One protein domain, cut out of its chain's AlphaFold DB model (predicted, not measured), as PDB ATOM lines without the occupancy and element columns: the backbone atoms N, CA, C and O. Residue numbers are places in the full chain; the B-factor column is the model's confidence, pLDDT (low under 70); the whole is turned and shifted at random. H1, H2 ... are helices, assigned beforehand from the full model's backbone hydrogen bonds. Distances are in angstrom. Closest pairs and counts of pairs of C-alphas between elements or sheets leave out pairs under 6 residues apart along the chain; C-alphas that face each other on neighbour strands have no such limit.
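What this domain is: This is residues 25 to 178 of the 178 residues of an uncharacterized protein of Brevundimonas sp. SPF441 (UniProt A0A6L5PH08). Two long helices side by side, H4 and H6, form the core of an elongated bundle; the H2-H3 hairpin packs slantwise on both, H5 covers H6, and H1 packs on H4. H2 to H6 run up and down, each against the one before. The printed part has 154 residues with six named helices and no named strand: all helix, compact, radius of gyration of the C-alphas 15.8 A, spans 51 by 31 by 26 A.

Where its parts are: H1 is residues 25 to 35, from C-alpha 25 at (39.308, 14.341, -31.772); H2 45 to 56; H3 64 to 80; H4 87 to 117, 44.8 A; H5 122 to 144, 34.3 A; H6 151 to 176, 36.8 A, to C-alpha 176 at (40.430, -2.274, 7.859).

How they stand to each other: H4 and H6 touch, closest C-alphas Arg 102 and Thr 160, 5.0 A, at a shallow tilt of 26 degrees. H5 and H6, a hairpin, touch at Thr 143 and Arg 155, C-alphas 5.6 A apart. O i to N i+4 pairs are within hydrogen-bond range throughout H1, H2, H4 and H6, 11 of 13 in H3, 15 of 19 in H5.

The domain as a whole: The printed part has no cut and no long link; pLDDT is under 70 at residues 84 to 85 and 177 to 178.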
ATOM      1  N   ALA A  25      38.419  13.411 -32.465       93.12
ATOM      2  CA  ALA A  25      39.308  14.341 -31.772       93.12
ATOM      3  C   ALA A  25      38.869  14.592 -30.320       93.12
ATOM      4  O   ALA A  25      39.701  14.574 -29.420       93.12
ATOM      5  N   GLN A  26      37.565  14.754 -30.071       91.62
ATOM      6  CA  GLN A  26      37.038  14.916 -28.709       91.62
ATOM      7  C   GLN A  26      37.249  13.659 -27.857       91.62
ATOM      8  O   GLN A  26      37.569  13.767 -26.676       91.62
ATOM      9  N   VAL A  27      37.120  12.469 -28.450       93.19
ATOM     10  CA  VAL A  27      37.424  11.205 -27.763       93.19
ATOM     11  C   VAL A  27      38.907  11.132 -27.395       93.19
ATOM     12  O   VAL A  27      39.239  10.861 -26.244       93.19
ATOM     13  N   GLN A  28      39.804  11.417 -28.343       93.44
ATOM     14  CA  GLN A  28      41.247  11.421 -28.086       93.44
ATOM     15  C   GLN A  28      41.640  12.457 -27.031       93.44
ATOM     16  O   GLN A  28      42.449  12.152 -26.159       93.44
ATOM     17  N   GLN A  29      41.036  13.646 -27.062       92.56
ATOM     18  CA  GLN A  29      41.262  14.682 -26.060       92.56
ATOM     19  C   GLN A  29      40.823  14.225 -24.666       92.56
ATOM     20  O   GLN A  29      41.573  14.400 -23.711       92.56
ATOM     21  N   ALA A  30      39.644  13.605 -24.540       92.44
ATOM     22  CA  ALA A  30      39.164  13.084 -23.262       92.44
ATOM     23  C   ALA A  30      40.107  12.008 -22.697       92.44
ATOM     24  O   ALA A  30      40.445  12.047 -21.516       92.44
ATOM     25  N   ILE A  31      40.572  11.086 -23.547       92.62
ATOM     26  CA  ILE A  31      41.524  10.032 -23.169       92.62
ATOM     27  C   ILE A  31      42.861  10.637 -22.731       92.62
ATOM     28  O   ILE A  31      43.341  10.322 -21.646       92.62
ATOM     29  N   ALA A  32      43.435  11.535 -23.537       91.62
ATOM     30  CA  ALA A  32      44.713  12.173 -23.232       91.62
ATOM     31  C   ALA A  32      44.652  12.987 -21.934       91.62
ATOM     32  O   ALA A  32      45.582  12.937 -21.137       91.62
ATOM     33  N   CYS A  33      43.539  13.684 -21.692       91.88
ATOM     34  CA  CYS A  33      43.300  14.391 -20.438       91.88
ATOM     35  C   CYS A  33      43.269  13.399 -19.262       91.88
ATOM     36  O   CYS A  33      44.016  13.544 -18.297       91.88
ATOM     37  N   ALA A  34      42.470  12.331 -19.369       91.75
ATOM     38  CA  ALA A  34      42.331  11.323 -18.322       91.75
ATOM     39  C   ALA A  34      43.619  10.546 -18.011       91.75
ATOM     40  O   ALA A  34      43.696   9.956 -16.933       91.75
ATOM     41  N   ASP A  35      44.599  10.542 -18.919       85.50
ATOM     42  CA  ASP A  35      45.924   9.915 -18.769       85.50
ATOM     43  C   ASP A  35      47.038  10.935 -18.462       85.50
ATOM     44  O   ASP A  35      48.171  10.554 -18.179       85.50
ATOM     45  N   GLY A  36      46.713  12.231 -18.463       86.31
ATOM     46  CA  GLY A  36      47.631  13.330 -18.176       86.31
ATOM     47  C   GLY A  36      47.977  13.489 -16.688       86.31
ATOM     48  O   GLY A  36      47.543  12.686 -15.856       86.31
ATOM     49  N   PRO A  37      48.769  14.519 -16.335       82.94
ATOM     50  CA  PRO A  37      49.209  14.762 -14.959       82.94
ATOM     51  C   PRO A  37      48.088  15.254 -14.031       82.94
ATOM     52  O   PRO A  37      48.135  14.944 -12.845       82.94
ATOM     53  N   ASP A  38      47.070  15.937 -14.567       85.38
ATOM     54  CA  ASP A  38      46.026  16.619 -13.787       85.38
ATOM     55  C   ASP A  38      44.626  16.020 -14.043       85.38
ATOM     56  O   ASP A  38      43.760  16.641 -14.668       85.38
ATOM     57  N   PRO A  39      44.344  14.794 -13.560       80.00
ATOM     58  CA  PRO A  39      43.098  14.089 -13.869       80.00
ATOM     59  C   PRO A  39      41.845  14.799 -13.321       80.00
ATOM     60  O   PRO A  39      40.744  14.616 -13.843       80.00
ATOM     61  N   GLY A  40      41.992  15.642 -12.293       76.88
ATOM     62  CA  GLY A  40      40.891  16.397 -11.688       76.88
ATOM     63  C   GLY A  40      40.239  17.434 -12.612       76.88
ATOM     64  O   GLY A  40      39.073  17.777 -12.394       76.88
ATOM     65  N   GLU A  41      40.946  17.906 -13.642       85.31
ATOM     66  CA  GLU A  41      40.414  18.838 -14.651       85.31
ATOM     67  C   GLU A  41      39.573  18.121 -15.719       85.31
ATOM     68  O   GLU A  41      38.728  18.720 -16.382       85.31
ATOM     69  N   CYS A  42      39.772  16.810 -15.853       86.88
ATOM     70  CA  CYS A  42      39.215  15.989 -16.925       86.88
ATOM     71  C   CYS A  42      37.897  15.301 -16.543       86.88
ATOM     72  O   CYS A  42      37.191  14.769 -17.402       86.88
ATOM     73  N   ALA A  43      37.557  15.298 -15.252       88.62
ATOM     74  CA  ALA A  43      36.317  14.750 -14.725       88.62
ATOM     75  C   ALA A  43      35.359  15.865 -14.292       88.62
ATOM     76  O   ALA A  43      35.751  16.822 -13.624       88.62
ATOM     77  N   SER A  44      34.069  15.708 -14.607       88.69
ATOM     78  CA  SER A  44      33.046  16.640 -14.125       88.69
ATOM     79  C   SER A  44      32.988  16.657 -12.592       88.69
ATOM     80  O   SER A  44      33.240  15.638 -11.941       88.69
ATOM     81  N   GLU A  45      32.578  17.781 -11.998       91.25
ATOM     82  CA  GLU A  45      32.382  17.886 -10.543       91.25
ATOM     83  C   GLU A  45      31.430  16.821  -9.988       91.25
ATOM     84  O   GLU A  45      31.634  16.296  -8.893       91.25
ATOM     85  N   HIS A  46      30.400  16.456 -10.757       91.31
ATOM     86  CA  HIS A  46      29.493  15.378 -10.377       91.31
ATOM     87  C   HIS A  46      30.212  14.022 -10.324       91.31
ATOM     88  O   HIS A  46      30.035  13.262  -9.369       91.31
ATOM     89  N   THR A  47      31.041  13.725 -11.327       92.69
ATOM     90  CA  THR A  47      31.807  12.474 -11.410       92.69
ATOM     91  C   THR A  47      32.815  12.385 -10.263       92.69
ATOM     92  O   THR A  47      32.869  11.363  -9.581       92.69
ATOM     93  N   LYS A  48      33.542  13.476  -9.982       94.81
ATOM     94  CA  LYS A  48      34.485  13.563  -8.856       94.81
ATOM     95  C   LYS A  48      33.796  13.301  -7.523       94.81
ATOM     96  O   LYS A  48      34.209  12.417  -6.779       94.81
ATOM     97  N   ARG A  49      32.683  13.993  -7.252       95.56
ATOM     98  CA  ARG A  49      31.889  13.777  -6.032       95.56
ATOM     99  C   ARG A  49      31.388  12.339  -5.902       95.56
ATOM    100  O   ARG A  49      31.407  11.796  -4.805       95.56
ATOM    101  N   SER A  50      30.971  11.722  -7.008       95.94
ATOM    102  CA  SER A  50      30.512  10.328  -7.003       95.94
ATOM    103  C   SER A  50      31.632   9.361  -6.612       95.94
ATOM    104  O   SER A  50      31.402   8.476  -5.795       95.94
ATOM    105  N   VAL A  51      32.854   9.552  -7.127       96.31
ATOM    106  CA  VAL A  51      34.007   8.736  -6.714       96.31
ATOM    107  C   VAL A  51      34.334   8.950  -5.239       96.31
ATOM    108  O   VAL A  51      34.507   7.973  -4.514       96.31
ATOM    109  N   LEU A  52      34.375  10.202  -4.769       96.12
ATOM    110  CA  LEU A  52      34.642  10.488  -3.356       96.12
ATOM    111  C   LEU A  52      33.611   9.831  -2.435       96.12
ATOM    112  O   LEU A  52      33.989   9.237  -1.426       96.12
ATOM    113  N   HIS A  53      32.334   9.860  -2.819       96.31
ATOM    114  CA  HIS A  53      31.270   9.149  -2.116       96.31
ATOM    115  C   HIS A  53      31.560   7.641  -2.043       96.31
ATOM    116  O   HIS A  53      31.574   7.074  -0.952       96.31
ATOM    117  N   CYS A  54      31.896   6.995  -3.166       96.06
ATOM    118  CA  CYS A  54      32.269   5.575  -3.165       96.06
ATOM    119  C   CYS A  54      33.479   5.282  -2.261       96.06
ATOM    120  O   CYS A  54      33.525   4.257  -1.585       96.06
ATOM    121  N   MET A  55      34.459   6.185  -2.219       95.50
ATOM    122  CA  MET A  55      35.681   5.994  -1.439       95.50
ATOM    123  C   MET A  55      35.529   6.299   0.056       95.50
ATOM    124  O   MET A  55      36.368   5.857   0.833       95.50
ATOM    125  N   THR A  56      34.504   7.040   0.485       93.62
ATOM    126  CA  THR A  56      34.452   7.554   1.870       93.62
ATOM    127  C   THR A  56      33.125   7.337   2.591       93.62
ATOM    128  O   THR A  56      33.118   7.256   3.819       93.62
ATOM    129  N   GLU A  57      32.019   7.173   1.864       93.94
ATOM    130  CA  GLU A  57      30.659   7.204   2.421       93.94
ATOM    131  C   GLU A  57      29.904   5.870   2.285       93.94
ATOM    132  O   GLU A  57      28.730   5.782   2.648       93.94
ATOM    133  N   LEU A  58      30.557   4.800   1.812       93.56
ATOM    134  CA  LEU A  58      29.919   3.480   1.764       93.56
ATOM    135  C   LEU A  58      29.599   2.937   3.178       93.56
ATOM    136  O   LEU A  58      30.438   3.060   4.083       93.56
ATOM    137  N   PRO A  59      28.437   2.271   3.374       92.19
ATOM    138  CA  PRO A  59      27.985   1.759   4.675       92.19
ATOM    139  C   PRO A  59      29.020   0.888   5.395       92.19
ATOM    140  O   PRO A  59      29.816   0.220   4.746       92.19
ATOM    141  N   ALA A  60      28.987   0.814   6.732       86.19
ATOM    142  CA  ALA A  60      29.961   0.059   7.546       86.19
ATOM    143  C   ALA A  60      30.082  -1.443   7.177       86.19
ATOM    144  O   ALA A  60      31.171  -2.008   7.246       86.19
ATOM    145  N   GLY A  61      28.999  -2.067   6.706       87.06
ATOM    146  CA  GLY A  61      28.991  -3.457   6.233       87.06
ATOM    147  C   GLY A  61      29.315  -3.654   4.746       87.06
ATOM    148  O   GLY A  61      29.178  -4.768   4.257       87.06
ATOM    149  N   ALA A  62      29.684  -2.599   4.011       92.00
ATOM    150  CA  ALA A  62      29.989  -2.695   2.586       92.00
ATOM    151  C   ALA A  62      31.246  -3.540   2.327       92.00
ATOM    152  O   ALA A  62      32.265  -3.389   3.007       92.00
ATOM    153  N   ASP A  63      31.169  -4.396   1.311       91.38
ATOM    154  CA  ASP A  63      32.252  -5.244   0.828       91.38
ATOM    155  C   ASP A  63      32.858  -4.704  -0.481       91.38
ATOM    156  O   ASP A  63      32.482  -3.648  -0.997       91.38
ATOM    157  N   GLU A  64      33.838  -5.424  -1.022       91.00
ATOM    158  CA  GLU A  64      34.478  -5.057  -2.287       91.00
ATOM    159  C   GLU A  64      33.497  -5.013  -3.466       91.00
ATOM    160  O   GLU A  64      33.669  -4.197  -4.375       91.00
ATOM    161  N   ALA A  65      32.448  -5.842  -3.441       93.38
ATOM    162  CA  ALA A  65      31.418  -5.841  -4.469       93.38
ATOM    163  C   ALA A  65      30.586  -4.551  -4.419       93.38
ATOM    164  O   ALA A  65      30.305  -3.974  -5.470       93.38
ATOM    165  N   ALA A  66      30.252  -4.053  -3.227       94.12
ATOM    166  CA  ALA A  66      29.571  -2.773  -3.054       94.12
ATOM    167  C   ALA A  66      30.410  -1.599  -3.586       94.12
ATOM    168  O   ALA A  66      29.867  -0.702  -4.235       94.12
ATOM    169  N   PHE A  67      31.733  -1.623  -3.381       95.25
ATOM    170  CA  PHE A  67      32.622  -0.621  -3.972       95.25
ATOM    171  C   PHE A  67      32.592  -0.668  -5.502       95.25
ATOM    172  O   PHE A  67      32.347   0.356  -6.141       95.25
ATOM    173  N   SER A  68      32.785  -1.851  -6.094       92.75
ATOM    174  CA  SER A  68      32.775  -2.008  -7.553       92.75
ATOM    175  C   SER A  68      31.427  -1.638  -8.174       92.75
ATOM    176  O   SER A  68      31.386  -1.010  -9.227       92.75
ATOM    177  N   GLN A  69      30.312  -1.933  -7.500       94.69
ATOM    178  CA  GLN A  69      28.986  -1.476  -7.928       94.69
ATOM    179  C   GLN A  69      28.867   0.052  -7.882       94.69
ATOM    180  O   GLN A  69      28.349   0.654  -8.824       94.69
ATOM    181  N   CYS A  70      29.370   0.692  -6.822       96.25
ATOM    182  CA  CYS A  70      29.360   2.147  -6.698       96.25
ATOM    183  C   CYS A  70      30.184   2.816  -7.806       96.25
ATOM    184  O   CYS A  70      29.686   3.709  -8.492       96.25
ATOM    185  N   ALA A  71      31.418   2.352  -8.025       93.44
ATOM    186  CA  ALA A  71      32.301   2.886  -9.057       93.44
ATOM    187  C   ALA A  71      31.768   2.606 -10.476       93.44
ATOM    188  O   ALA A  71      31.741   3.510 -11.313       93.44
ATOM    189  N   GLY A  72      31.266   1.396 -10.739       91.12
ATOM    190  CA  GLY A  72      30.675   1.019 -12.027       91.12
ATOM    191  C   GLY A  72      29.442   1.853 -12.389       91.12
ATOM    192  O   GLY A  72      29.282   2.269 -13.540       91.12
ATOM    193  N   ALA A  73      28.621   2.211 -11.394       94.12
ATOM    194  CA  ALA A  73      27.440   3.048 -11.594       94.12
ATOM    195  C   ALA A  73      27.766   4.450 -12.146       94.12
ATOM    196  O   ALA A  73      26.890   5.085 -12.743       94.12
ATOM    197  N   ILE A  74      29.001   4.936 -11.972       94.56
ATOM    198  CA  ILE A  74      29.460   6.237 -12.476       94.56
ATOM    199  C   ILE A  74      29.532   6.217 -14.006       94.56
ATOM    200  O   ILE A  74      28.902   7.049 -14.664       94.56
ATOM    201  N   THR A  75      30.239   5.233 -14.571       92.44
ATOM    202  CA  THR A  75      30.331   5.052 -16.028       92.44
ATOM    203  C   THR A  75      28.954   4.783 -16.618       92.44
ATOM    204  O   THR A  75      28.566   5.424 -17.593       92.44
ATOM    205  N   ASP A  76      28.175   3.905 -15.986       91.19
ATOM    206  CA  ASP A  76      26.831   3.565 -16.444       91.19
ATOM    207  C   ASP A  76      25.894   4.774 -16.482       91.19
ATOM    208  O   ASP A  76      25.115   4.937 -17.422       91.19
ATOM    209  N   ARG A  77      25.939   5.637 -15.459       90.94
ATOM    210  CA  ARG A  77      25.135   6.865 -15.427       90.94
ATOM    211  C   ARG A  77      25.551   7.817 -16.542       90.94
ATOM    212  O   ARG A  77      24.670   8.396 -17.169       90.94
ATOM    213  N   CYS A  78      26.850   7.947 -16.807       90.12
ATOM    214  CA  CYS A  78      27.338   8.740 -17.930       90.12
ATOM    215  C   CYS A  78      26.811   8.190 -19.262       90.12
ATOM    216  O   CYS A  78      26.227   8.943 -20.034       90.12
ATOM    217  N   VAL A  79      26.927   6.879 -19.502       89.25
ATOM    218  CA  VAL A  79      26.464   6.245 -20.749       89.25
ATOM    219  C   VAL A  79      24.949   6.383 -20.920       89.25
ATOM    220  O   VAL A  79      24.489   6.769 -21.992       89.25
ATOM    221  N   ARG A  80      24.165   6.146 -19.860       88.12
ATOM    222  CA  ARG A  80      22.697   6.308 -19.870       88.12
ATOM    223  C   ARG A  80      22.234   7.757 -20.038       88.12
ATOM    224  O   ARG A  80      21.066   7.975 -20.336       88.12
ATOM    225  N   GLY A  81      23.120   8.733 -19.845       84.62
ATOM    226  CA  GLY A  81      22.837  10.149 -20.085       84.62
ATOM    227  C   GLY A  81      22.704  10.514 -21.565       84.62
ATOM    228  O   GLY A  81      22.327  11.641 -21.874       84.62
ATOM    229  N   TRP A  82      22.989   9.581 -22.474       82.88
ATOM    230  CA  TRP A  82      22.991   9.802 -23.914       82.88
ATOM    231  C   TRP A  82      21.907   8.979 -24.611       82.88
ATOM    232  O   TRP A  82      21.679   7.813 -24.287       82.88
ATOM    233  N   ALA A  83      21.268   9.565 -25.623       77.75
ATOM    234  CA  ALA A  83      20.425   8.812 -26.544       77.75
ATOM    235  C   ALA A  83      21.304   7.973 -27.494       77.75
ATOM    236  O   ALA A  83      22.223   8.495 -28.126       77.75
ATOM    237  N   SER A  84      21.020   6.673 -27.616       64.25
ATOM    238  CA  SER A  84      21.739   5.772 -28.530       64.25
ATOM    239  C   SER A  84      21.305   6.022 -29.974       64.25
ATOM    240  O   SER A  84      20.181   5.676 -30.335       64.25
ATOM    241  N   THR A  85      22.184   6.577 -30.812       69.75
ATOM    242  CA  THR A  85      21.822   6.949 -32.195       69.75
ATOM    243  C   THR A  85      22.562   6.186 -33.292       69.75
ATOM    244  O   THR A  85      21.995   6.027 -34.366       69.75
ATOM    245  N   THR A  86      23.756   5.634 -33.041       85.44
ATOM    246  CA  THR A  86      24.439   4.653 -33.920       85.44
ATOM    247  C   THR A  86      25.454   3.815 -33.120       85.44
ATOM    248  O   THR A  86      25.898   4.273 -32.063       85.44
ATOM    249  N   PRO A  87      25.894   2.629 -33.603       87.19
ATOM    250  CA  PRO A  87      26.952   1.849 -32.945       87.19
ATOM    251  C   PRO A  87      28.256   2.633 -32.742       87.19
ATOM    252  O   PRO A  87      28.857   2.573 -31.672       87.19
ATOM    253  N   GLU A  88      28.657   3.427 -33.736       88.12
ATOM    254  CA  GLU A  88      29.851   4.273 -33.656       88.12
ATOM    255  C   GLU A  88      29.691   5.375 -32.601       88.12
ATOM    256  O   GLU A  88      30.598   5.622 -31.807       88.12
ATOM    257  N   MET A  89      28.520   6.013 -32.527       86.81
ATOM    258  CA  MET A  89      28.270   7.012 -31.490       86.81
ATOM    259  C   MET A  89      28.225   6.406 -30.089       86.81
ATOM    260  O   MET A  89      28.766   7.000 -29.155       86.81
ATOM    261  N   ASN A  90      27.659   5.206 -29.946       88.50
ATOM    262  CA  ASN A  90      27.673   4.468 -28.685       88.50
ATOM    263  C   ASN A  90      29.105   4.162 -28.252       88.50
ATOM    264  O   ASN A  90      29.468   4.418 -27.106       88.50
ATOM    265  N   LYS A  91      29.945   3.699 -29.184       91.06
ATOM    266  CA  LYS A  91      31.367   3.459 -28.938       91.06
ATOM    267  C   LYS A  91      32.070   4.720 -28.431       91.06
ATOM    268  O   LYS A  91      32.742   4.672 -27.405       91.06
ATOM    269  N   ARG A  92      31.881   5.865 -29.092       91.69
ATOM    270  CA  ARG A  92      32.489   7.139 -28.662       91.69
ATOM    271  C   ARG A  92      31.985   7.599 -27.299       91.69
ATOM    272  O   ARG A  92      32.790   8.031 -26.480       91.69
ATOM    273  N   GLY A  93      30.683   7.472 -27.039       91.38
ATOM    274  CA  GLY A  93      30.095   7.770 -25.734       91.38
ATOM    275  C   GLY A  93      30.713   6.921 -24.621       91.38
ATOM    276  O   GLY A  93      31.129   7.463 -23.602       91.38
ATOM    277  N   ILE A  94      30.868   5.612 -24.852       92.19
ATOM    278  CA  ILE A  94      31.538   4.698 -23.917       92.19
ATOM    279  C   ILE A  94      32.980   5.143 -23.656       92.19
ATOM    280  O   ILE A  94      33.388   5.212 -22.500       92.19
ATOM    281  N   LEU A  95      33.743   5.485 -24.699       94.31
ATOM    282  CA  LEU A  95      35.139   5.914 -24.554       94.31
ATOM    283  C   LEU A  95      35.270   7.213 -23.743       94.31
ATOM    284  O   LEU A  95      36.120   7.291 -22.858       94.31
ATOM    285  N   VAL A  96      34.411   8.207 -23.994       93.00
ATOM    286  CA  VAL A  96      34.390   9.464 -23.223       93.00
ATOM    287  C   VAL A  96      34.000   9.208 -21.769       93.00
ATOM    288  O   VAL A  96      34.671   9.694 -20.862       93.00
ATOM    289  N   CYS A  97      32.951   8.419 -21.528       92.88
ATOM    290  CA  CYS A  97      32.506   8.095 -20.175       92.88
ATOM    291  C   CYS A  97      33.562   7.301 -19.394       92.88
ATOM    292  O   CYS A  97      33.812   7.606 -18.232       92.88
ATOM    293  N   ALA A  98      34.229   6.337 -20.031       94.69
ATOM    294  CA  ALA A  98      35.331   5.596 -19.424       94.69
ATOM    295  C   ALA A  98      36.506   6.521 -19.064       94.69
ATOM    296  O   ALA A  98      37.033   6.432 -17.958       94.69
ATOM    297  N   ALA A  99      36.873   7.455 -19.950       94.81
ATOM    298  CA  ALA A  99      37.911   8.445 -19.668       94.81
ATOM    299  C   ALA A  99      37.538   9.341 -18.472       94.81
ATOM    300  O   ALA A  99      38.347   9.519 -17.563       94.81
ATOM    301  N   GLN A 100      36.299   9.841 -18.414       93.69
ATOM    302  CA  GLN A 100      35.825  10.654 -17.286       93.69
ATOM    303  C   GLN A 100      35.811   9.878 -15.966       93.69
ATOM    304  O   GLN A 100      36.238  10.412 -14.941       93.69
ATOM    305  N   THR A 101      35.344   8.627 -15.968       94.94
ATOM    306  CA  THR A 101      35.367   7.782 -14.768       94.94
ATOM    307  C   THR A 101      36.799   7.499 -14.330       94.94
ATOM    308  O   THR A 101      37.109   7.647 -13.151       94.94
ATOM    309  N   ARG A 102      37.696   7.150 -15.260       94.94
ATOM    310  CA  ARG A 102      39.117   6.926 -14.963       94.94
ATOM    311  C   ARG A 102      39.770   8.168 -14.359       94.94
ATOM    312  O   ARG A 102      40.433   8.060 -13.332       94.94
ATOM    313  N   ALA A 103      39.543   9.338 -14.948       95.75
ATOM    314  CA  ALA A 103      40.018  10.611 -14.418       95.75
ATOM    315  C   ALA A 103      39.492  10.868 -12.994       95.75
ATOM    316  O   ALA A 103      40.254  11.226 -12.098       95.75
ATOM    317  N   ALA A 104      38.208  10.603 -12.742       95.94
ATOM    318  CA  ALA A 104      37.626  10.754 -11.412       95.94
ATOM    319  C   ALA A 104      38.200   9.753 -10.393       95.94
ATOM    320  O   ALA A 104      38.423  10.126  -9.245       95.94
ATOM    321  N   LEU A 105      38.461   8.504 -10.796       96.31
ATOM    322  CA  LEU A 105      39.104   7.493  -9.950       96.31
ATOM    323  C   LEU A 105      40.517   7.924  -9.551       96.31
ATOM    324  O   LEU A 105      40.856   7.858  -8.374       96.31
ATOM    325  N   ARG A 106      41.307   8.422 -10.508       95.62
ATOM    326  CA  ARG A 106      42.639   8.987 -10.243       95.62
ATOM    327  C   ARG A 106      42.567  10.164  -9.272       95.62
ATOM    328  O   ARG A 106      43.275  10.165  -8.277       95.62
ATOM    329  N   PHE A 107      41.628  11.084  -9.488       95.62
ATOM    330  CA  PHE A 107      41.368  12.180  -8.553       95.62
ATOM    331  C   PHE A 107      41.033  11.681  -7.133       95.62
ATOM    332  O   PHE A 107      41.549  12.211  -6.153       95.62
ATOM    333  N   GLY A 108      40.195  10.647  -7.000       95.69
ATOM    334  CA  GLY A 108      39.870  10.057  -5.698       95.69
ATOM    335  C   GLY A 108      41.068   9.380  -5.022       95.69
ATOM    336  O   GLY A 108      41.224   9.468  -3.803       95.69
ATOM    337  N   VAL A 109      41.942   8.747  -5.808       96.12
ATOM    338  CA  VAL A 109      43.226   8.209  -5.337       96.12
ATOM    339  C   VAL A 109      44.123   9.335  -4.815       96.12
ATOM    340  O   VAL A 109      44.638   9.221  -3.704       96.12
ATOM    341  N   ASP A 110      44.267  10.432  -5.559       95.12
ATOM    342  CA  ASP A 110      45.085  11.581  -5.150       95.12
ATOM    343  C   ASP A 110      44.558  12.222  -3.857       95.12
ATOM    344  O   ASP A 110      45.323  12.499  -2.930       95.12
ATOM    345  N   ASP A 111      43.239  12.387  -3.746       95.44
ATOM    346  CA  ASP A 111      42.584  12.872  -2.530       95.44
ATOM    347  C   ASP A 111      42.808  11.915  -1.343       95.44
ATOM    348  O   ASP A 111      43.121  12.354  -0.231       95.44
ATOM    349  N   TRP A 112      42.739  10.597  -1.566       96.12
ATOM    350  CA  TRP A 112      43.091   9.612  -0.541       96.12
ATOM    351  C   TRP A 112      44.537   9.784  -0.074       96.12
ATOM    352  O   TRP A 112      44.768   9.845   1.135       96.12
ATOM    353  N   PHE A 113      45.498   9.929  -0.994       95.56
ATOM    354  CA  PHE A 113      46.906  10.157  -0.648       95.56
ATOM    355  C   PHE A 113      47.088  11.453   0.145       95.56
ATOM    356  O   PHE A 113      47.746  11.435   1.183       95.56
ATOM    357  N   ALA A 114      46.436  12.542  -0.267       94.31
ATOM    358  CA  ALA A 114      46.485  13.820   0.437       94.31
ATOM    359  C   ALA A 114      45.915  13.736   1.865       94.31
ATOM    360  O   ALA A 114      46.443  14.357   2.792       94.31
ATOM    361  N   ARG A 115      44.844  12.957   2.083       93.50
ATOM    362  CA  ARG A 115      44.332  12.680   3.437       93.50
ATOM    363  C   ARG A 115      45.265  11.764   4.224       93.50
ATOM    364  O   ARG A 115      45.469  12.002   5.414       93.50
ATOM    365  N   ALA A 116      45.790  10.721   3.589       93.06
ATOM    366  CA  ALA A 116      46.640   9.711   4.207       93.06
ATOM    367  C   ALA A 116      47.985  10.294   4.668       93.06
ATOM    368  O   ALA A 116      48.389  10.032   5.797       93.06
ATOM    369  N   ASP A 117      48.608  11.174   3.881       93.31
ATOM    370  CA  ASP A 117      49.856  11.867   4.234       93.31
ATOM    371  C   ASP A 117      49.762  12.660   5.544       93.31
ATOM    372  O   ASP A 117      50.746  12.799   6.264       93.31
ATOM    373  N   ARG A 118      48.572  13.176   5.876       91.94
ATOM    374  CA  ARG A 118      48.349  13.936   7.114       91.94
ATOM    375  C   ARG A 118      48.175  13.057   8.353       91.94
ATOM    376  O   ARG A 118      48.227  13.584   9.460       91.94
ATOM    377  N   ARG A 119      47.905  11.758   8.185       90.62
ATOM    378  CA  ARG A 119      47.479  10.865   9.281       90.62
ATOM    379  C   ARG A 119      48.321   9.603   9.448       90.62
ATOM    380  O   ARG A 119      48.263   9.000  10.510       90.62
ATOM    381  N   MET A 120      49.025   9.160   8.409       90.69
ATOM    382  CA  MET A 120      49.789   7.912   8.416       90.69
ATOM    383  C   MET A 120      51.282   8.172   8.587       90.69
ATOM    384  O   MET A 120      51.818   9.163   8.092       90.69
ATOM    385  N   ASP A 121      51.975   7.219   9.207       93.06
ATOM    386  CA  ASP A 121      53.432   7.230   9.278       93.06
ATOM    387  C   ASP A 121      54.078   7.240   7.890       93.06
ATOM    388  O   ASP A 121      53.665   6.536   6.961       93.06
ATOM    389  N   ALA A 122      55.184   7.977   7.766       91.69
ATOM    390  CA  ALA A 122      55.915   8.105   6.508       91.69
ATOM    391  C   ALA A 122      56.388   6.749   5.948       91.69
ATOM    392  O   ALA A 122      56.474   6.576   4.732       91.69
ATOM    393  N   SER A 123      56.695   5.771   6.810       92.38
ATOM    394  CA  SER A 123      57.082   4.415   6.394       92.38
ATOM    395  C   SER A 123      55.938   3.660   5.717       92.38
ATOM    396  O   SER A 123      56.174   3.006   4.701       92.38
ATOM    397  N   ILE A 124      54.716   3.801   6.230       90.81
ATOM    398  CA  ILE A 124      53.498   3.217   5.664       90.81
ATOM    399  C   ILE A 124      53.158   3.922   4.345       90.81
ATOM    400  O   ILE A 124      52.949   3.266   3.325       90.81
ATOM    401  N   MET A 125      53.211   5.257   4.315       93.94
ATOM    402  CA  MET A 125      52.952   6.031   3.094       93.94
ATOM    403  C   MET A 125      53.909   5.687   1.948       93.94
ATOM    404  O   MET A 125      53.492   5.641   0.790       93.94
ATOM    405  N   ARG A 126      55.184   5.391   2.242       93.19
ATOM    406  CA  ARG A 126      56.132   4.914   1.219       93.19
ATOM    407  C   ARG A 126      55.676   3.609   0.564       93.19
ATOM    408  O   ARG A 126      55.861   3.463  -0.640       93.19
ATOM    409  N   GLN A 127      55.068   2.690   1.316       93.19
ATOM    410  CA  GLN A 127      54.565   1.432   0.758       93.19
ATOM    411  C   GLN A 127      53.393   1.680  -0.199       93.19
ATOM    412  O   GLN A 127      53.404   1.161  -1.312       93.19
ATOM    413  N   TYR A 128      52.436   2.537   0.172       94.50
ATOM    414  CA  TYR A 128      51.326   2.901  -0.718       94.50
ATOM    415  C   TYR A 128      51.798   3.603  -1.994       94.50
ATOM    416  O   TYR A 128      51.330   3.274  -3.082       94.50
ATOM    417  N   ARG A 129      52.772   4.519  -1.896       94.38
ATOM    418  CA  ARG A 129      53.366   5.165  -3.078       94.38
ATOM    419  C   ARG A 129      54.108   4.175  -3.977       94.38
ATOM    420  O   ARG A 129      54.027   4.291  -5.196       94.38
ATOM    421  N   ALA A 130      54.786   3.181  -3.402       93.25
ATOM    422  CA  ALA A 130      55.410   2.112  -4.181       93.25
ATOM    423  C   ALA A 130      54.363   1.267  -4.932       93.25
ATOM    424  O   ALA A 130      54.585   0.915  -6.086       93.25
ATOM    425  N   GLN A 131      53.204   0.995  -4.319       94.00
ATOM    426  CA  GLN A 131      52.089   0.327  -5.005       94.00
ATOM    427  C   GLN A 131      51.520   1.191  -6.136       94.00
ATOM    428  O   GLN A 131      51.330   0.679  -7.240       94.00
ATOM    429  N   LEU A 132      51.319   2.495  -5.904       94.25
ATOM    430  CA  LEU A 132      50.887   3.442  -6.939       94.25
ATOM    431  C   LEU A 132      51.848   3.440  -8.139       94.25
ATOM    432  O   LEU A 132      51.398   3.355  -9.275       94.25
ATOM    433  N   ALA A 133      53.164   3.431  -7.903       91.31
ATOM    434  CA  ALA A 133      54.167   3.385  -8.972       91.31
ATOM    435  C   ALA A 133      54.085   2.118  -9.852       91.31
ATOM    436  O   ALA A 133      54.594   2.111 -10.971       91.31
ATOM    437  N   THR A 134      53.435   1.045  -9.383       92.31
ATOM    438  CA  THR A 134      53.227  -0.175 -10.185       92.31
ATOM    439  C   THR A 134      52.023  -0.088 -11.128       92.31
ATOM    440  O   THR A 134      51.919  -0.892 -12.058       92.31
ATOM    441  N   VAL A 135      51.120   0.879 -10.915       91.44
ATOM    442  CA  VAL A 135      49.886   1.042 -11.701       91.44
ATOM    443  C   VAL A 135      50.213   1.315 -13.169       91.44
ATOM    444  O   VAL A 135      49.654   0.654 -14.042       91.44
ATOM    445  N   ASP A 136      51.180   2.192 -13.446       84.75
ATOM    446  CA  ASP A 136      51.593   2.532 -14.815       84.75
ATOM    447  C   ASP A 136      52.195   1.339 -15.570       84.75
ATOM    448  O   ASP A 136      51.945   1.164 -16.765       84.75
ATOM    449  N   GLY A 137      52.955   0.488 -14.872       85.88
ATOM    450  CA  GLY A 137      53.472  -0.763 -15.433       85.88
ATOM    451  C   GLY A 137      52.337  -1.709 -15.825       85.88
ATOM    452  O   GLY A 137      52.261  -2.142 -16.970       85.88
ATOM    453  N   ARG A 138      51.381  -1.938 -14.912       89.88
ATOM    454  CA  ARG A 138      50.201  -2.780 -15.184       89.88
ATOM    455  C   ARG A 138      49.347  -2.239 -16.325       89.88
ATOM    456  O   ARG A 138      48.891  -3.022 -17.154       89.88
ATOM    457  N   LEU A 139      49.135  -0.921 -16.378       89.06
ATOM    458  CA  LEU A 139      48.418  -0.266 -17.474       89.06
ATOM    459  C   LEU A 139      49.083  -0.577 -18.811       89.06
ATOM    460  O   LEU A 139      48.398  -0.975 -19.751       89.06
ATOM    461  N   ARG A 140      50.408  -0.429 -18.893       89.31
ATOM    462  CA  ARG A 140      51.170  -0.707 -20.110       89.31
ATOM    463  C   ARG A 140      51.053  -2.170 -20.526       89.31
ATOM    464  O   ARG A 140      50.653  -2.435 -21.656       89.31
ATOM    465  N   ASP A 141      51.350  -3.089 -19.615       91.50
ATOM    466  CA  ASP A 141      51.424  -4.517 -19.922       91.50
ATOM    467  C   ASP A 141      50.048  -5.067 -20.328       91.50
ATOM    468  O   ASP A 141      49.893  -5.643 -21.404       91.50
ATOM    469  N   GLN A 142      49.005  -4.786 -19.538       90.88
ATOM    470  CA  GLN A 142      47.666  -5.325 -19.796       90.88
ATOM    471  C   GLN A 142      46.984  -4.700 -21.015       90.88
ATOM    472  O   GLN A 142      46.144  -5.340 -21.644       90.88
ATOM    473  N   THR A 143      47.307  -3.453 -21.371       91.50
ATOM    474  CA  THR A 143      46.731  -2.834 -22.577       91.50
ATOM    475  C   THR A 143      47.473  -3.210 -23.858       91.50
ATOM    476  O   THR A 143      46.846  -3.211 -24.924       91.50
ATOM    477  N   ALA A 144      48.760  -3.566 -23.775       89.25
ATOM    478  CA  ALA A 144      49.560  -4.002 -24.921       89.25
ATOM    479  C   ALA A 144      49.054  -5.329 -25.512       89.25
ATOM    480  O   ALA A 144      49.044  -5.498 -26.731       89.25
ATOM    481  N   GLU A 145      48.559  -6.228 -24.662       90.19
ATOM    482  CA  GLU A 145      47.997  -7.527 -25.057       90.19
ATOM    483  C   GLU A 145      46.635  -7.410 -25.769       90.19
ATOM    484  O   GLU A 145      46.184  -8.334 -26.453       90.19
ATOM    485  N   ILE A 146      45.960  -6.262 -25.652       92.31
ATOM    486  CA  ILE A 146      44.634  -6.055 -26.239       92.31
ATOM    487  C   ILE A 146      44.770  -5.710 -27.721       92.31
ATOM    488  O   ILE A 146      45.136  -4.591 -28.104       92.31
ATOM    489  N   THR A 147      44.397  -6.685 -28.544       92.75
ATOM    490  CA  THR A 147      44.341  -6.617 -30.007       92.75
ATOM    491  C   THR A 147      42.988  -7.124 -30.528       92.75
ATOM    492  O   THR A 147      42.216  -7.750 -29.790       92.75
ATOM    493  N   GLY A 148      42.685  -6.837 -31.797       90.38
ATOM    494  CA  GLY A 148      41.474  -7.300 -32.482       90.38
ATOM    495  C   GLY A 148      40.316  -6.289 -32.498       90.38
ATOM    496  O   GLY A 148      40.518  -5.105 -32.215       90.38
ATOM    497  N   PRO A 149      39.100  -6.742 -32.855       89.50
ATOM    498  CA  PRO A 149      37.909  -5.896 -32.895       89.50
ATOM    499  C   PRO A 149      37.634  -5.223 -31.546       89.50
ATOM    500  O   PRO A 149      37.914  -5.790 -30.486       89.50
ATOM    501  N   ASP A 150      37.117  -3.994 -31.598       86.88
ATOM    502  CA  ASP A 150      36.746  -3.184 -30.428       86.88
ATOM    503  C   ASP A 150      37.861  -3.002 -29.385       86.88
ATOM    504  O   ASP A 150      37.606  -2.711 -28.212       86.88
ATOM    505  N   MET A 151      39.123  -3.122 -29.818       93.56
ATOM    506  CA  MET A 151      40.301  -2.974 -28.959       93.56
ATOM    507  C   MET A 151      40.310  -1.661 -28.171       93.56
ATOM    508  O   MET A 151      40.773  -1.645 -27.039       93.56
ATOM    509  N   GLU A 152      39.768  -0.574 -28.720       93.25
ATOM    510  CA  GLU A 152      39.704   0.726 -28.042       93.25
ATOM    511  C   GLU A 152      38.815   0.681 -26.796       93.25
ATOM    512  O   GLU A 152      39.228   1.127 -25.728       93.25
ATOM    513  N   VAL A 153      37.618   0.093 -26.907       93.00
ATOM    514  CA  VAL A 153      36.679  -0.032 -25.782       93.00
ATOM    515  C   VAL A 153      37.237  -0.992 -24.741       93.00
ATOM    516  O   VAL A 153      37.195  -0.699 -23.548       93.00
ATOM    517  N   ARG A 154      37.827  -2.106 -25.188       94.44
ATOM    518  CA  ARG A 154      38.484  -3.071 -24.299       94.44
ATOM    519  C   ARG A 154      39.645  -2.430 -23.538       94.44
ATOM    520  O   ARG A 154      39.709  -2.573 -22.324       94.44
ATOM    521  N   ARG A 155      40.508  -1.662 -24.213       95.12
ATOM    522  CA  ARG A 155      41.596  -0.903 -23.571       95.12
ATOM    523  C   ARG A 155      41.057   0.108 -22.568       95.12
ATOM    524  O   ARG A 155      41.532   0.124 -21.438       95.12
ATOM    525  N   ALA A 156      40.050   0.897 -22.939       94.19
ATOM    526  CA  ALA A 156      39.441   1.869 -22.034       94.19
ATOM    527  C   ALA A 156      38.845   1.198 -20.784       94.19
ATOM    528  O   ALA A 156      39.054   1.679 -19.667       94.19
ATOM    529  N   GLY A 157      38.168   0.057 -20.959       93.00
ATOM    530  CA  GLY A 157      37.649  -0.770 -19.871       93.00
ATOM    531  C   GLY A 157      38.755  -1.290 -18.954       93.00
ATOM    532  O   GLY A 157      38.690  -1.073 -17.749       93.00
ATOM    533  N   THR A 158      39.812  -1.890 -19.511       94.50
ATOM    534  CA  THR A 158      40.969  -2.381 -18.742       94.50
ATOM    535  C   THR A 158      41.658  -1.263 -17.966       94.50
ATOM    536  O   THR A 158      41.908  -1.408 -16.773       94.50
ATOM    537  N   GLN A 159      41.915  -0.117 -18.600       94.50
ATOM    538  CA  GLN A 159      42.527   1.035 -17.932       94.50
ATOM    539  C   GLN A 159      41.669   1.535 -16.765       94.50
ATOM    540  O   GLN A 159      42.190   1.827 -15.691       94.50
ATOM    541  N   THR A 160      40.351   1.619 -16.965       94.62
ATOM    542  CA  THR A 160      39.409   2.023 -15.910       94.62
ATOM    543  C   THR A 160      39.390   0.997 -14.778       94.62
ATOM    544  O   THR A 160      39.502   1.380 -13.619       94.62
ATOM    545  N   GLY A 161      39.340  -0.298 -15.102       94.75
ATOM    546  CA  GLY A 161      39.320  -1.389 -14.125       94.75
ATOM    547  C   GLY A 161      40.599  -1.497 -13.289       94.75
ATOM    548  O   GLY A 161      40.532  -1.840 -12.109       94.75
ATOM    549  N   ILE A 162      41.765  -1.157 -13.850       95.31
ATOM    550  CA  ILE A 162      43.022  -1.082 -13.089       95.31
ATOM    551  C   ILE A 162      42.945   0.030 -12.033       95.31
ATOM    552  O   ILE A 162      43.250  -0.214 -10.864       95.31
ATOM    553  N   TRP A 163      42.502   1.230 -12.421       95.62
ATOM    554  CA  TRP A 163      42.338   2.347 -11.486       95.62
ATOM    555  C   TRP A 163      41.237   2.095 -10.457       95.62
ATOM    556  O   TRP A 163      41.418   2.417  -9.286       95.62
ATOM    557  N   GLU A 164      40.134   1.461 -10.857       95.81
ATOM    558  CA  GLU A 164      39.076   1.026  -9.945       95.81
ATOM    559  C   GLU A 164      39.626   0.037  -8.915       95.81
ATOM    560  O   GLU A 164      39.416   0.213  -7.718       95.81
ATOM    561  N   SER A 165      40.380  -0.970  -9.363       95.50
ATOM    562  CA  SER A 165      40.982  -1.974  -8.482       95.50
ATOM    563  C   SER A 165      41.941  -1.339  -7.475       95.50
ATOM    564  O   SER A 165      41.952  -1.725  -6.306       95.50
ATOM    565  N   PHE A 166      42.726  -0.348  -7.904       96.56
ATOM    566  CA  PHE A 166      43.621   0.373  -7.005       96.56
ATOM    567  C   PHE A 166      42.854   1.264  -6.016       96.56
ATOM    568  O   PHE A 166      43.130   1.225  -4.818       96.56
ATOM    569  N   ALA A 167      41.835   1.995  -6.473       96.75
ATOM    570  CA  ALA A 167      40.963   2.778  -5.599       96.75
ATOM    571  C   ALA A 167      40.239   1.889  -4.571       96.75
ATOM    572  O   ALA A 167      40.155   2.252  -3.398       96.75
ATOM    573  N   ARG A 168      39.796   0.693  -4.978       96.06
ATOM    574  CA  ARG A 168      39.187  -0.314  -4.099       96.06
ATOM    575  C   ARG A 168      40.161  -0.808  -3.036       96.06
ATOM    576  O   ARG A 168      39.781  -0.929  -1.877       96.06
ATOM    577  N   PHE A 169      41.415  -1.056  -3.412       95.38
ATOM    578  CA  PHE A 169      42.474  -1.413  -2.467       95.38
ATOM    579  C   PHE A 169      42.684  -0.323  -1.401       95.38
ATOM    580  O   PHE A 169      42.722  -0.636  -0.212       95.38
ATOM    581  N   LEU A 170      42.750   0.953  -1.799       95.62
ATOM    582  CA  LEU A 170      42.890   2.079  -0.863       95.62
ATOM    583  C   LEU A 170      41.649   2.284   0.018       95.62
ATOM    584  O   LEU A 170      41.755   2.576   1.209       95.62
ATOM    585  N   TRP A 171      40.459   2.112  -0.558       95.38
ATOM    586  CA  TRP A 171      39.200   2.131   0.183       95.38
ATOM    587  C   TRP A 171      39.170   1.034   1.251       95.38
ATOM    588  O   TRP A 171      38.835   1.300   2.405       95.38
ATOM    589  N   ARG A 172      39.568  -0.190   0.888       92.69
ATOM    590  CA  ARG A 172      39.613  -1.328   1.808       92.69
ATOM    591  C   ARG A 172      40.608  -1.084   2.936       92.69
ATOM    592  O   ARG A 172      40.259  -1.263   4.101       92.69
ATOM    593  N   SER A 173      41.805  -0.603   2.608       89.75
ATOM    594  CA  SER A 173      42.833  -0.331   3.611       89.75
ATOM    595  C   SER A 173      42.435   0.774   4.592       89.75
ATOM    596  O   SER A 173      42.765   0.700   5.774       89.75
ATOM    597  N   GLU A 174      41.677   1.780   4.142       87.62
ATOM    598  CA  GLU A 174      41.128   2.802   5.032       87.62
ATOM    599  C   GLU A 174      40.107   2.229   6.021       87.62
ATOM    600  O   GLU A 174      40.009   2.731   7.137       87.62
ATOM    601  N   ARG A 175      39.359   1.194   5.635       85.50
ATOM    602  CA  ARG A 175      38.318   0.591   6.473       85.50
ATOM    603  C   ARG A 175      38.849  -0.448   7.439       85.50
ATOM    604  O   ARG A 175      38.404  -0.464   8.576       85.50
ATOM    605  N   ASP A 176      39.794  -1.272   7.000       80.81
ATOM    606  CA  ASP A 176      40.430  -2.274   7.859       80.81
ATOM    607  C   ASP A 176      41.373  -1.628   8.892       80.81
ATOM    608  O   ASP A 176      41.717  -2.246   9.894       80.81
ATOM    609  N   GLY A 177      41.797  -0.380   8.655       67.69
ATOM    610  CA  GLY A 177      42.594   0.415   9.591       67.69
ATOM    611  C   GLY A 177      41.795   1.295  10.564       67.69
ATOM    612  O   GLY A 177      42.422   2.078  11.277       67.69
ATOM    613  N   ARG A 178      40.454   1.238  10.557       57.88
ATOM    614  CA  ARG A 178      39.573   1.888  11.550       57.88
ATOM    615  C   ARG A 178      39.206   0.901  12.651       57.88
ATOM    616  O   ARG A 178      39.098   1.367  13.804       57.88
TER     617      ARG A 178